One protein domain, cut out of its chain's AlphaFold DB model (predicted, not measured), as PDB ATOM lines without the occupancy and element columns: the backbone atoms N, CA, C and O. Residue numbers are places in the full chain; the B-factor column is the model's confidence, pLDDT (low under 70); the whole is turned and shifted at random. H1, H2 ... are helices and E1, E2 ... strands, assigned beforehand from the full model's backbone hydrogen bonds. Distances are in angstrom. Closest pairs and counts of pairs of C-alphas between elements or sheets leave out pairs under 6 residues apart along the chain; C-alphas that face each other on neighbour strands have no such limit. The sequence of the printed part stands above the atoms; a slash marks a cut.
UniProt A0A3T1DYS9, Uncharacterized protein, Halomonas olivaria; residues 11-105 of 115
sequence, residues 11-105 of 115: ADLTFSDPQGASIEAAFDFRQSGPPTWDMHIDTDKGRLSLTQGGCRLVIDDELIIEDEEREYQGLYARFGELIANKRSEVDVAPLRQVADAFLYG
ATOM      1  N   ALA A  11     -40.858  37.289 -32.578       97.88
ATOM      2  CA  ALA A  11     -39.807  36.686 -31.770       97.88
ATOM      3  C   ALA A  11     -38.766  35.986 -32.654       97.88
ATOM      4  O   ALA A  11     -39.130  35.229 -33.551       97.88
ATOM      5  N   ASP A  12     -37.493  36.182 -32.320       98.06
ATOM      6  CA  ASP A  12     -36.361  35.439 -32.870       98.06
ATOM      7  C   ASP A  12     -35.806  34.525 -31.779       98.06
ATOM      8  O   ASP A  12     -35.493  34.976 -30.672       98.06
ATOM      9  N   LEU A  13     -35.716  33.230 -32.072       98.00
ATOM     10  CA  LEU A  13     -35.254  32.209 -31.141       98.00
ATOM     11  C   LEU A  13     -34.070  31.457 -31.741       98.00
ATOM     12  O   LEU A  13     -34.100  31.038 -32.898       98.00
ATOM     13  N   THR A  14     -33.055  31.222 -30.915       97.75
ATOM     14  CA  THR A  14     -31.935  30.337 -31.236       97.75
ATOM     15  C   THR A  14     -31.882  29.227 -30.201       97.75
ATOM     16  O   THR A  14     -31.815  29.487 -28.999       97.75
ATOM     17  N   PHE A  15     -31.884  27.985 -30.670       96.81
ATOM     18  CA  PHE A  15     -31.714  26.796 -29.849       96.81
ATOM     19  C   PHE A  15     -30.456  26.040 -30.272       96.81
ATOM     20  O   PHE A  15     -29.929  26.206 -31.375       96.81
ATOM     21  N   SER A  16     -30.003  25.166 -29.381       97.06
ATOM     22  CA  SER A  16     -29.008  24.144 -29.678       97.06
ATOM     23  C   SER A  16     -29.544  22.788 -29.246       97.06
ATOM     24  O   SER A  16     -30.057  22.661 -28.129       97.06
ATOM     25  N   ASP A  17     -29.402  21.776 -30.091       94.75
ATOM     26  CA  ASP A  17     -29.704  20.401 -29.703       94.75
ATOM     27  C   ASP A  17     -28.567  19.799 -28.827       94.75
ATOM     28  O   ASP A  17     -27.503  20.409 -28.675       94.75
ATOM     29  N   PRO A  18     -28.740  18.596 -28.244       96.12
ATOM     30  CA  PRO A  18     -27.696  17.953 -27.434       96.12
ATOM     31  C   PRO A  18     -26.395  17.615 -28.181       96.12
ATOM     32  O   PRO A  18     -25.389  17.325 -27.535       96.12
ATOM     33  N   GLN A  19     -26.410  17.611 -29.516       96.06
ATOM     34  CA  GLN A  19     -25.250  17.354 -30.376       96.06
ATOM     35  C   GLN A  19     -24.603  18.653 -30.890       96.06
ATOM     36  O   GLN A  19     -23.556  18.598 -31.534       96.06
ATOM     37  N   GLY A  20     -25.178  19.814 -30.565       95.44
ATOM     38  CA  GLY A  20     -24.684  21.133 -30.948       95.44
ATOM     39  C   GLY A  20     -25.225  21.664 -32.278       95.44
ATOM     40  O   GLY A  20     -24.718  22.677 -32.757       95.44
ATOM     41  N   ALA A  21     -26.233  21.027 -32.880       96.31
ATOM     42  CA  ALA A  21     -26.914  21.562 -34.054       96.31
ATOM     43  C   ALA A  21     -27.627  22.872 -33.690       96.31
ATOM     44  O   ALA A  21     -28.360  22.931 -32.700       96.31
ATOM     45  N   SER A  22     -27.401  23.917 -34.488       97.25
ATOM     46  CA  SER A  22     -28.065  25.209 -34.320       97.25
ATOM     47  C   SER A  22     -29.445  25.175 -34.965       97.25
ATOM     48  O   SER A  22     -29.602  24.674 -36.077       97.25
ATOM     49  N   ILE A  23     -30.443  25.685 -34.248       98.00
ATOM     50  CA  ILE A  23     -31.828  25.763 -34.709       98.00
ATOM     51  C   ILE A  23     -32.269  27.214 -34.552       98.00
ATOM     52  O   ILE A  23     -32.248  27.752 -33.444       98.00
ATOM     53  N   GLU A  24     -32.683  27.831 -35.650       98.06
ATOM     54  CA  GLU A  24     -33.178  29.204 -35.682       98.06
ATOM     55  C   GLU A  24     -34.672  29.200 -35.999       98.06
ATOM     56  O   GLU A  24     -35.130  28.464 -36.874       98.06
ATOM     57  N   ALA A  25     -35.441  30.010 -35.275       97.69
ATOM     58  CA  ALA A  25     -36.865  30.190 -35.519       97.69
ATOM     59  C   ALA A  25     -37.225  31.675 -35.451       97.69
ATOM     60  O   ALA A  25     -37.004  32.322 -34.427       97.69
ATOM     61  N   ALA A  26     -37.812  32.185 -36.531       97.25
ATOM     62  CA  ALA A  26     -38.347  33.536 -36.613       97.25
ATOM     63  C   ALA A  26     -39.873  33.467 -36.720       97.25
ATOM     64  O   ALA A  26     -40.422  32.862 -37.642       97.25
ATOM     65  N   PHE A  27     -40.556  34.094 -35.769       97.25
ATOM     66  CA  PHE A  27     -42.003  34.257 -35.780       97.25
ATOM     67  C   PHE A  27     -42.317  35.740 -35.924       97.25
ATOM     68  O   PHE A  27     -41.877  36.533 -35.096       97.25
ATOM     69  N   ASP A  28     -43.095  36.129 -36.935       96.06
ATOM     70  CA  ASP A  28     -43.472  37.529 -37.127       96.06
ATOM     71  C   ASP A  28     -44.899  37.667 -37.668       96.06
ATOM     72  O   ASP A  28     -45.176  37.383 -38.832       96.06
ATOM     73  N   PHE A  29     -45.816  38.156 -36.831       94.69
ATOM     74  CA  PHE A  29     -47.192  38.449 -37.249       94.69
ATOM     75  C   PHE A  29     -47.331  39.741 -38.060       94.69
ATOM     76  O   PHE A  29     -48.426  40.057 -38.517       94.69
ATOM     77  N   ARG A  30     -46.246  40.494 -38.265       93.31
ATOM     78  CA  ARG A  30     -46.228  41.709 -39.094       93.31
ATOM     79  C   ARG A  30     -45.870  41.415 -40.549       93.31
ATOM     80  O   ARG A  30     -45.837  42.355 -41.344       93.31
ATOM     81  N   GLN A  31     -45.550  40.163 -40.895       91.94
ATOM     82  CA  GLN A  31     -45.175  39.801 -42.258       91.94
ATOM     83  C   GLN A  31     -46.245  40.290 -43.240       91.94
ATOM     84  O   GLN A  31     -47.431  39.993 -43.107       91.94
ATOM     85  N   SER A  32     -45.801  41.041 -44.246       89.69
ATOM     86  CA  SER A  32     -46.648  41.440 -45.365       89.69
ATOM     87  C   SER A  32     -46.456  40.465 -46.526       89.69
ATOM     88  O   SER A  32     -45.342  40.017 -46.796       89.69
ATOM     89  N   GLY A  33     -47.546  40.137 -47.215       89.62
ATOM     90  CA  GLY A  33     -47.543  39.181 -48.322       89.62
ATOM     91  C   GLY A  33     -48.113  37.813 -47.939       89.62
ATOM     92  O   GLY A  33     -48.837  37.709 -46.947       89.62
ATOM     93  N   PRO A  34     -47.858  36.773 -48.755       88.88
ATOM     94  CA  PRO A  34     -48.323  35.428 -48.464       88.88
ATOM     95  C   PRO A  34     -47.725  34.930 -47.148       88.88
ATOM     96  O   PRO A  34     -46.522  35.102 -46.930       88.88
ATOM     97  N   PRO A  35     -48.529  34.303 -46.283       86.75
ATOM     98  CA  PRO A  35     -48.002  33.731 -45.061       86.75
ATOM     99  C   PRO A  35     -46.991  32.627 -45.387       86.75
ATOM    100  O   PRO A  35     -47.175  31.846 -46.323       86.75
ATOM    101  N   THR A  36     -45.902  32.594 -44.627       91.81
ATOM    102  CA  THR A  36     -44.817  31.623 -44.792       91.81
ATOM    103  C   THR A  36     -44.769  30.721 -43.567       91.81
ATOM    104  O   THR A  36     -44.648  31.201 -42.444       91.81
ATOM    105  N   TRP A  37     -44.858  29.412 -43.793       92.56
ATOM    106  CA  TRP A  37     -44.768  28.388 -42.751       92.56
ATOM    107  C   TRP A  37     -43.842  27.289 -43.234       92.56
ATOM    108  O   TRP A  37     -44.283  26.204 -43.633       92.56
ATOM    109  N   ASP A  38     -42.560  27.630 -43.230       94.62
ATOM    110  CA  ASP A  38     -41.512  26.814 -43.812       94.62
ATOM    111  C   ASP A  38     -40.501  26.415 -42.737       94.62
ATOM    112  O   ASP A  38     -40.148  27.197 -41.853       94.62
ATOM    113  N   MET A  39     -40.027  25.178 -42.823       96.62
ATOM    114  CA  MET A  39     -38.922  24.659 -42.028       96.62
ATOM    115  C   MET A  39     -37.881  24.090 -42.977       96.62
ATOM    116  O   MET A  39     -38.192  23.270 -43.844       96.62
ATOM    117  N   HIS A  40     -36.634  24.504 -42.787       97.19
ATOM    118  CA  HIS A  40     -35.505  24.047 -43.579       97.19
ATOM    119  C   HIS A  40     -34.511  23.331 -42.681       97.19
ATOM    120  O   HIS A  40     -34.121  23.850 -41.638       97.19
ATOM    121  N   ILE A  41     -34.126  22.128 -43.092       97.19
ATOM    122  CA  ILE A  41     -33.236  21.253 -42.347       97.19
ATOM    123  C   ILE A  41     -32.098  20.854 -43.278       97.19
ATOM    124  O   ILE A  41     -32.287  20.073 -44.211       97.19
ATOM    125  N   ASP A  42     -30.917  21.409 -43.019       96.94
ATOM    126  CA  ASP A  42     -29.693  21.067 -43.734       96.94
ATOM    127  C   ASP A  42     -29.027  19.847 -43.095       96.94
ATOM    128  O   ASP A  42     -28.874  19.757 -41.873       96.94
ATOM    129  N   THR A  43     -28.629  18.890 -43.930       95.81
ATOM    130  CA  THR A  43     -27.978  17.648 -43.501       95.81
ATOM    131  C   THR A  43     -26.719  17.382 -44.322       95.81
ATOM    132  O   THR A  43     -26.472  18.017 -45.347       95.81
ATOM    133  N   ASP A  44     -25.932  16.384 -43.917       95.50
ATOM    134  CA  ASP A  44     -24.786  15.889 -44.690       95.50
ATOM    135  C   ASP A  44     -25.181  15.203 -46.014       95.50
ATOM    136  O   ASP A  44     -24.315  14.897 -46.835       95.50
ATOM    137  N   LYS A  45     -26.480  14.967 -46.230       95.44
ATOM    138  CA  LYS A  45     -27.047  14.277 -47.396       95.44
ATOM    139  C   LYS A  45     -27.969  15.149 -48.243       95.44
ATOM    140  O   LYS A  45     -28.648  14.604 -49.104       95.44
ATOM    141  N   GLY A  46     -27.993  16.457 -47.999       95.56
ATOM    142  CA  GLY A  46     -28.854  17.392 -48.718       95.56
ATOM    143  C   GLY A  46     -29.785  18.168 -47.798       95.56
ATOM    144  O   GLY A  46     -29.732  18.042 -46.566       95.56
ATOM    145  N   ARG A  47     -30.631  18.993 -48.409       97.44
ATOM    146  CA  ARG A  47     -31.559  19.887 -47.715       97.44
ATOM    147  C   ARG A  47     -32.979  19.359 -47.796       97.44
ATOM    148  O   ARG A  47     -33.519  19.147 -48.879       97.44
ATOM    149  N   LEU A  48     -33.607  19.242 -46.635       97.81
ATOM    150  CA  LEU A  48     -35.024  18.951 -46.493       97.81
ATOM    151  C   LEU A  48     -35.786  20.252 -46.237       97.81
ATOM    152  O   LEU A  48     -35.395  21.057 -45.393       97.81
ATOM    153  N   SER A  49     -36.887  20.459 -46.954       97.50
ATOM    154  CA  SER A  49     -37.791  21.588 -46.741       97.50
ATOM    155  C   SER A  49     -39.218  21.099 -46.539       97.50
ATOM    156  O   SER A  49     -39.785  20.443 -47.413       97.50
ATOM    157  N   LEU A  50     -39.798  21.444 -45.393       95.69
ATOM    158  CA  LEU A  50     -41.231  21.343 -45.135       95.69
ATOM    159  C   LEU A  50     -41.838  22.717 -45.381       95.69
ATOM    160  O   LEU A  50     -41.378  23.696 -44.807       95.69
ATOM    161  N   THR A  51     -42.848  22.787 -46.237       92.81
ATOM    162  CA  THR A  51     -43.523  24.038 -46.611       92.81
ATOM    163  C   THR A  51     -45.030  23.878 -46.460       92.81
ATOM    164  O   THR A  51     -45.521  22.759 -46.272       92.81
ATOM    165  N   GLN A  52     -45.771  24.988 -46.520       88.38
ATOM    166  CA  GLN A  52     -47.238  24.996 -46.375       88.38
ATOM    167  C   GLN A  52     -47.705  24.310 -45.079       88.38
ATOM    168  O   GLN A  52     -48.586  23.450 -45.094       88.38
ATOM    169  N   GLY A  53     -47.051  24.621 -43.956       84.19
ATOM    170  CA  GLY A  53     -47.414  24.037 -42.662       84.19
ATOM    171  C   GLY A  53     -47.118  22.537 -42.545       84.19
ATOM    172  O   GLY A  53     -47.638  21.883 -41.649       84.19
ATOM    173  N   GLY A  54     -46.285  21.982 -43.433       88.81
ATOM    174  CA  GLY A  54     -45.891  20.571 -43.416       88.81
ATOM    175  C   GLY A  54     -46.634  19.680 -44.414       88.81
ATOM    176  O   GLY A  54     -46.302  18.502 -44.512       88.81
ATOM    177  N   CYS A  55     -47.574  20.221 -45.196       90.44
ATOM    178  CA  CYS A  55     -48.285  19.459 -46.236       90.44
ATOM    179  C   CYS A  55     -47.409  19.140 -47.458       90.44
ATOM    180  O   CYS A  55     -47.739  18.256 -48.254       90.44
ATOM    181  N   ARG A  56     -46.289  19.855 -47.615       94.50
ATOM    182  CA  ARG A  56     -45.390  19.722 -48.761       94.50
ATOM    183  C   ARG A  56     -43.947  19.494 -48.318       94.50
ATOM    184  O   ARG A  56     -43.356  20.358 -47.668       94.50
ATOM    185  N   LEU A  57     -43.377  18.357 -48.720       96.38
ATOM    186  CA  LEU A  57     -42.000  17.934 -48.443       96.38
ATOM    187  C   LEU A  57     -41.159  17.951 -49.723       96.38
ATOM    188  O   LEU A  57     -41.479  17.266 -50.696       96.38
ATOM    189  N   VAL A  58     -40.042  18.674 -49.683       97.19
ATOM    190  CA  VAL A  58     -39.060  18.777 -50.769       97.19
ATOM    191  C   VAL A  58     -37.681  18.355 -50.262       97.19
ATOM    192  O   VAL A  58     -37.294  18.748 -49.161       97.19
ATOM    193  N   ILE A  59     -36.938  17.586 -51.059       97.31
ATOM    194  CA  ILE A  59     -35.539  17.219 -50.795       97.31
ATOM    195  C   ILE A  59     -34.708  17.609 -52.015       97.31
ATOM    196  O   ILE A  59     -35.019  17.160 -53.111       97.31
ATOM    197  N   ASP A  60     -33.682  18.443 -51.830       95.06
ATOM    198  CA  ASP A  60     -32.795  18.916 -52.910       95.06
ATOM    199  C   ASP A  60     -33.565  19.383 -54.166       95.06
ATOM    200  O   ASP A  60     -33.280  18.982 -55.292       95.06
ATOM    201  N   ASP A  61     -34.582  20.222 -53.943       91.62
ATOM    202  CA  ASP A  61     -35.511  20.768 -54.948       91.62
ATOM    203  C   ASP A  61     -36.462  19.752 -55.620       91.62
ATOM    204  O   ASP A  61     -37.326  20.142 -56.411       91.62
ATOM    205  N   GLU A  62     -36.396  18.471 -55.256       96.25
ATOM    206  CA  GLU A  62     -37.334  17.439 -55.699       96.25
ATOM    207  C   GLU A  62     -38.542  17.344 -54.757       96.25
ATOM    208  O   GLU A  62     -38.411  17.168 -53.544       96.25
ATOM    209  N   LEU A  63     -39.751  17.456 -55.317       96.31
ATOM    210  CA  LEU A  63     -40.991  17.253 -54.573       96.31
ATOM    211  C   LEU A  63     -41.168  15.767 -54.245       96.31
ATOM    212  O   LEU A  63     -41.363  14.956 -55.147       96.31
ATOM    213  N   ILE A  64     -41.160  15.432 -52.955       96.69
ATOM    214  CA  ILE A  64     -41.288  14.047 -52.483       96.69
ATOM    215  C   ILE A  64     -42.719  13.742 -52.042       96.69
ATOM    216  O   ILE A  64     -43.246  12.676 -52.351       96.69
ATOM    217  N   ILE A  65     -43.347  14.668 -51.310       94.19
ATOM    218  CA  ILE A  65     -44.723  14.525 -50.820       94.19
ATOM    219  C   ILE A  65     -45.453  15.848 -51.009       94.19
ATOM    220  O   ILE A  65     -44.946  16.906 -50.638       94.19
ATOM    221  N   GLU A  66     -46.662  15.754 -51.542       94.31
ATOM    222  CA  GLU A  66     -47.675  16.801 -51.527       94.31
ATOM    223  C   GLU A  66     -49.006  16.106 -51.260       94.31
ATOM    224  O   GLU A  66     -49.425  15.251 -52.043       94.31
ATOM    225  N   ASP A  67     -49.621  16.403 -50.121       89.31
ATOM    226  CA  ASP A  67     -50.898  15.811 -49.726       89.31
ATOM    227  C   ASP A  67     -51.844  16.902 -49.219       89.31
ATOM    228  O   ASP A  67     -51.440  18.024 -48.902       89.31
ATOM    229  N   GLU A  68     -53.127  16.572 -49.165       87.50
ATOM    230  CA  GLU A  68     -54.140  17.443 -48.596       87.50
ATOM    231  C   GLU A  68     -53.955  17.570 -47.082       87.50
ATOM    232  O   GLU A  68     -53.646  16.606 -46.375       87.50
ATOM    233  N   GLU A  69     -54.248  18.758 -46.559       83.12
ATOM    234  CA  GLU A  69     -54.270  18.999 -45.124       83.12
ATOM    235  C   GLU A  69     -55.367  18.150 -44.456       83.12
ATOM    236  O   GLU A  69     -56.568  18.318 -44.693       83.12
ATOM    237  N   ARG A  70     -54.948  17.199 -43.618       86.69
ATOM    238  CA  ARG A  70     -55.841  16.270 -42.898       86.69
ATOM    239  C   ARG A  70     -55.540  16.204 -41.405       86.69
ATOM    240  O   ARG A  70     -55.779  15.178 -40.761       86.69
ATOM    241  N   GLU A  71     -55.004  17.293 -40.856       89.44
ATOM    242  CA  GLU A  71     -54.515  17.355 -39.478       89.44
ATOM    243  C   GLU A  71     -55.602  16.943 -38.476       89.44
ATOM    244  O   GLU A  71     -55.420  15.996 -37.712       89.44
ATOM    245  N   TYR A  72     -56.784  17.565 -38.534       93.62
ATOM    246  CA  TYR A  72     -57.873  17.268 -37.600       93.62
ATOM    247  C   TYR A  72     -58.384  15.829 -37.702       93.62
ATOM    248  O   TYR A  72     -58.644  15.197 -36.676       93.62
ATOM    249  N   GLN A  73     -58.519  15.277 -38.910       94.12
ATOM    250  CA  GLN A  73     -58.920  13.881 -39.097       94.12
ATOM    251  C   GLN A  73     -57.895  12.938 -38.451       94.12
ATOM    252  O   GLN A  73     -58.286  11.999 -37.750       94.12
ATOM    253  N   GLY A  74     -56.600  13.217 -38.634       94.25
ATOM    254  CA  GLY A  74     -55.508  12.497 -37.980       94.25
ATOM    255  C   GLY A  74     -55.566  12.601 -36.454       94.25
ATOM    256  O   GLY A  74     -55.479  11.582 -35.764       94.25
ATOM    257  N   LEU A  75     -55.807  13.803 -35.918       96.81
ATOM    258  CA  LEU A  75     -55.952  14.035 -34.478       96.81
ATOM    259  C   LEU A  75     -57.111  13.230 -33.879       96.81
ATOM    260  O   LEU A  75     -56.938  12.583 -32.846       96.81
ATOM    261  N   TYR A  76     -58.282  13.206 -34.523       97.75
ATOM    262  CA  TYR A  76     -59.425  12.428 -34.031       97.75
ATOM    263  C   TYR A  76     -59.210  10.918 -34.142       97.75
ATOM    264  O   TYR A  76     -59.615  10.186 -33.236       97.75
ATOM    265  N   ALA A  77     -58.552  10.443 -35.204       97.81
ATOM    266  CA  ALA A  77     -58.169   9.038 -35.319       97.81
ATOM    267  C   ALA A  77     -57.231   8.639 -34.168       97.81
ATOM    268  O   ALA A  77     -57.516   7.682 -33.443       97.81
ATOM    269  N   ARG A  78     -56.183   9.440 -33.920       97.88
ATOM    270  CA  ARG A  78     -55.251   9.234 -32.803       97.88
ATOM    271  C   ARG A  78     -55.958   9.279 -31.451       97.88
ATOM    272  O   ARG A  78     -55.717   8.435 -30.590       97.88
ATOM    273  N   PHE A  79     -56.864  10.232 -31.257       98.38
ATOM    274  CA  PHE A  79     -57.633  10.342 -30.023       98.38
ATOM    275  C   PHE A  79     -58.535   9.119 -29.794       98.38
ATOM    276  O   PHE A  79     -58.588   8.594 -28.681       98.38
ATOM    277  N   GLY A  80     -59.172   8.604 -30.849       98.50
ATOM    278  CA  GLY A  80     -59.945   7.362 -30.803       98.50
ATOM    279  C   GLY A  80     -59.105   6.154 -30.376       98.50
ATOM    280  O   GLY A  80     -59.521   5.396 -29.496       98.50
ATOM    281  N   GLU A  81     -57.895   6.008 -30.927       98.50
ATOM    282  CA  GLU A  81     -56.941   4.969 -30.509       98.50
ATOM    283  C   GLU A  81     -56.572   5.086 -29.024       98.50
ATOM    284  O   GLU A  81     -56.550   4.083 -28.306       98.50
ATOM    285  N   LEU A  82     -56.289   6.300 -28.545       98.62
ATOM    286  CA  LEU A  82     -55.918   6.551 -27.152       98.62
ATOM    287  C   LEU A  82     -57.058   6.194 -26.192       98.62
ATOM    288  O   LEU A  82     -56.819   5.504 -25.198       98.62
ATOM    289  N   ILE A  83     -58.296   6.578 -26.519       98.56
ATOM    290  CA  ILE A  83     -59.489   6.228 -25.735       98.56
ATOM    291  C   ILE A  83     -59.672   4.710 -25.680       98.56
ATOM    292  O   ILE A  83     -59.819   4.151 -24.589       98.56
ATOM    293  N   ALA A  84     -59.631   4.031 -26.832       98.62
ATOM    294  CA  ALA A  84     -59.823   2.583 -26.910       98.62
ATOM    295  C   ALA A  84     -58.791   1.817 -26.064       98.62
ATOM    296  O   ALA A  84     -59.123   0.823 -25.418       98.62
ATOM    297  N   ASN A  85     -57.557   2.325 -26.010       98.50
ATOM    298  CA  ASN A  85     -56.461   1.748 -25.235       98.50
ATOM    299  C   ASN A  85     -56.322   2.325 -23.815       98.50
ATOM    300  O   ASN A  85     -55.394   1.948 -23.102       98.50
ATOM    301  N   LYS A  86     -57.222   3.225 -23.387       98.31
ATOM    302  CA  LYS A  86     -57.192   3.908 -22.077       98.31
ATOM    303  C   LYS A  86     -55.842   4.561 -21.767       98.31
ATOM    304  O   LYS A  86     -55.323   4.462 -20.655       98.31
ATOM    305  N   ARG A  87     -55.259   5.210 -22.769       98.69
ATOM    306  CA  ARG A  87     -53.977   5.903 -22.671       98.69
ATOM    307  C   ARG A  87     -54.163   7.407 -22.780       98.69
ATOM    308  O   ARG A  87     -55.090   7.880 -23.427       98.69
ATOM    309  N   SER A  88     -53.211   8.132 -22.209       98.06
ATOM    310  CA  SER A  88     -53.045   9.566 -22.426       98.06
ATOM    311  C   SER A  88     -51.785   9.815 -23.242       98.06
ATOM    312  O   SER A  88     -50.786   9.112 -23.085       98.06
ATOM    313  N   GLU A  89     -51.834  10.832 -24.089       98.12
ATOM    314  CA  GLU A  89     -50.683  11.372 -24.803       98.12
ATOM    315  C   GLU A  89     -50.651  12.868 -24.511       98.12
ATOM    316  O   GLU A  89     -51.576  13.593 -24.865       98.12
ATOM    317  N   VAL A  90     -49.649  13.297 -23.744       98.00
ATOM    318  CA  VAL A  90     -49.516  14.676 -23.273       98.00
ATOM    319  C   VAL A  90     -48.059  15.074 -23.433       98.00
ATOM    320  O   VAL A  90     -47.241  14.840 -22.542       98.00
ATOM    321  N   ASP A  91     -47.737  15.642 -24.590       97.88
ATOM    322  CA  ASP A  91     -46.433  16.244 -24.830       97.88
ATOM    323  C   ASP A  91     -46.497  17.750 -24.559       97.88
ATOM    324  O   ASP A  91     -47.225  18.496 -25.210       97.88
ATOM    325  N   VAL A  92     -45.740  18.193 -23.558       97.94
ATOM    326  CA  VAL A  92     -45.643  19.606 -23.165       97.94
ATOM    327  C   VAL A  92     -44.343  20.250 -23.642       97.94
ATOM    328  O   VAL A  92     -44.068  21.388 -23.267       97.94
ATOM    329  N   ALA A  93     -43.508  19.542 -24.410       97.62
ATOM    330  CA  ALA A  93     -42.231  20.063 -24.883       97.62
ATOM    331  C   ALA A  93     -42.376  21.365 -25.697       97.62
ATOM    332  O   ALA A  93     -41.652  22.309 -25.368       97.62
ATOM    333  N   PRO A  94     -43.339  21.508 -26.638       97.44
ATOM    334  CA  PRO A  94     -43.515  22.771 -27.362       97.44
ATOM    335  C   PRO A  94     -43.886  23.931 -26.430       97.44
ATOM    336  O   PRO A  94     -43.284  25.002 -26.476       97.44
ATOM    337  N   LEU A  95     -44.823  23.706 -25.500       98.19
ATOM    338  CA  LEU A  95     -45.233  24.735 -24.540       98.19
ATOM    339  C   LEU A  95     -44.097  25.114 -23.580       98.19
ATOM    340  O   LEU A  95     -43.992  26.267 -23.170       98.19
ATOM    341  N   ARG A  96     -43.231  24.159 -23.235       98.06
ATOM    342  CA  ARG A  96     -42.046  24.420 -22.416       98.06
ATOM    343  C   ARG A  96     -41.074  25.357 -23.125       98.06
ATOM    344  O   ARG A  96     -40.629  26.308 -22.500       98.06
ATOM    345  N   GLN A  97     -40.819  25.149 -24.418       97.38
ATOM    346  CA  GLN A  97     -39.979  26.053 -25.213       97.38
ATOM    347  C   GLN A  97     -40.565  27.470 -25.271       97.38
ATOM    348  O   GLN A  97     -39.833  28.444 -25.117       97.38
ATOM    349  N   VAL A  98     -41.891  27.596 -25.409       98.00
ATOM    350  CA  VAL A  98     -42.574  28.899 -25.326       98.00
ATOM    351  C   VAL A  98     -42.378  29.530 -23.946       98.00
ATOM    352  O   VAL A  98     -42.014  30.701 -23.850       98.00
ATOM    353  N   ALA A  99     -42.575  28.772 -22.866       98.12
ATOM    354  CA  ALA A  99     -42.371  29.273 -21.509       98.12
ATOM    355  C   ALA A  99     -40.921  29.736 -21.278       98.12
ATOM    356  O   ALA A  99     -40.711  30.818 -20.726       98.12
ATOM    357  N   ASP A 100     -39.937  28.971 -21.754       97.69
ATOM    358  CA  ASP A 100     -38.515  29.309 -21.673       97.69
ATOM    359  C   ASP A 100     -38.190  30.579 -22.473       97.69
ATOM    360  O   ASP A 100     -37.481  31.451 -21.971       97.69
ATOM    361  N   ALA A 101     -38.767  30.753 -23.667       97.38
ATOM    362  CA  ALA A 101     -38.613  31.978 -24.453       97.38
ATOM    363  C   ALA A 101     -39.157  33.210 -23.711       97.38
ATOM    364  O   ALA A 101     -38.529  34.267 -23.704       97.38
ATOM    365  N   PHE A 102     -40.292  33.085 -23.016       96.56
ATOM    366  CA  PHE A 102     -40.812  34.168 -22.175       96.56
ATOM    367  C   PHE A 102     -39.967  34.391 -20.913       96.56
ATOM    368  O   PHE A 102     -39.861  35.527 -20.441       96.56
ATOM    369  N   LEU A 103     -39.388  33.339 -20.339       96.81
ATOM    370  CA  LEU A 103     -38.594  33.427 -19.117       96.81
ATOM    371  C   LEU A 103     -37.214  34.050 -19.366       96.81
ATOM    372  O   LEU A 103     -36.810  34.936 -18.615       96.81
ATOM    373  N   TYR A 104     -36.517  33.620 -20.421       96.12
ATOM    374  CA  TYR A 104     -35.147  34.038 -20.739       96.12
ATOM    375  C   TYR A 104     -35.058  35.157 -21.781       96.12
ATOM    376  O   TYR A 104     -34.047  35.857 -21.835       96.12
ATOM    377  N   GLY A 105     -36.084  35.328 -22.616       95.38
ATOM    378  CA  GLY A 105     -36.046  36.239 -23.755       95.38
ATOM    379  C   GLY A 105     -35.882  37.706 -23.360       95.38
ATOM    380  O   GLY A 105     -36.564  38.223 -22.464       95.38
TER     381      GLY A 105
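Overview. This is residues 11 to 105 of the 115 residues of an uncharacterized protein of Halomonas olivaria (UniProt A0A3T1DYS9). The model is an open frame round a hollow middle: a two-stranded hairpin, E1 and E2, and a four-stranded sheet, E3 to E6, stand in a row along one side, and beyond E6 the chain swings away through H1 and folds back through H2 to E1. The stretches 72 to 77, 80 to 86 and 90 to 96 stick out free of the rest. The printed part has 95 residues, with six named strands followed by two named helices. The larger sheet runs E3, E4, E5, E6 and, like the hairpin, is antiparallel; the class is mixed, helices and strands. The whole is loose, with a radius of gyration of the C-alphas of 16.8 A and spans of 40 by 39 by 34 A.

Along the chain. Find C-alpha 11 at (-39.807, 36.686, -31.770), where E1 begins; it holds residues 11 to 16 and measures 16.7 A. E2, residues 22 to 28, runs back over 19.9 A. Next come E3, residues 39 to 43, 13.1 A, and E4, residues 46 to 51, 16.2 A. E5, residues 56 to 59, measures 10.4 A and E6, residues 62 to 66, 11.2 A. Look for C-alpha 71 at (-54.515, 17.355, -39.478): from there H1, residues 71 to 84, runs 20.1 A. H2, residues 93 to 104, runs 16.2 A and ends at C-alpha 104, (-35.147, 34.038, -20.739).

Arrangement. Start with the hairpin E1 and E2, at 167 degrees, where N 13 and O 25 are 2.8 A apart, within hydrogen-bond range. E2 and E3 are near each other, with 5 pairs of C-alphas within 10 A. From E3 on, the sheet is a meander, each strand the antiparallel neighbour of the one before. Within hydrogen-bond range you will find N 41 and O 48 of E3 and E4 at 2.8 A, N 49 and O 58 of E4 and E5 at 2.8 A, and N 57 and O 65 of E5 and E6 at 2.9 A. E3 and E6 are its edge strands. Neither H1 nor H2 is on this sheet, and the two helices are apart. Turn to H2 and E1: their closest C-alphas, those of Leu 13 and Ala 101, are 7.5 A apart. In H1 and H2 every O i to N i+4 pair is within hydrogen-bond range.

Size, cuts and confidence. The C-alphas farthest apart, those of Ser 32 and Asn 85, are 45.6 A apart. The printed part has no cut. The links E2 to E3 and H1 to H2 are short, the others tight. The mean pLDDT of the printed part is 95.4, and no printed residue is under 70.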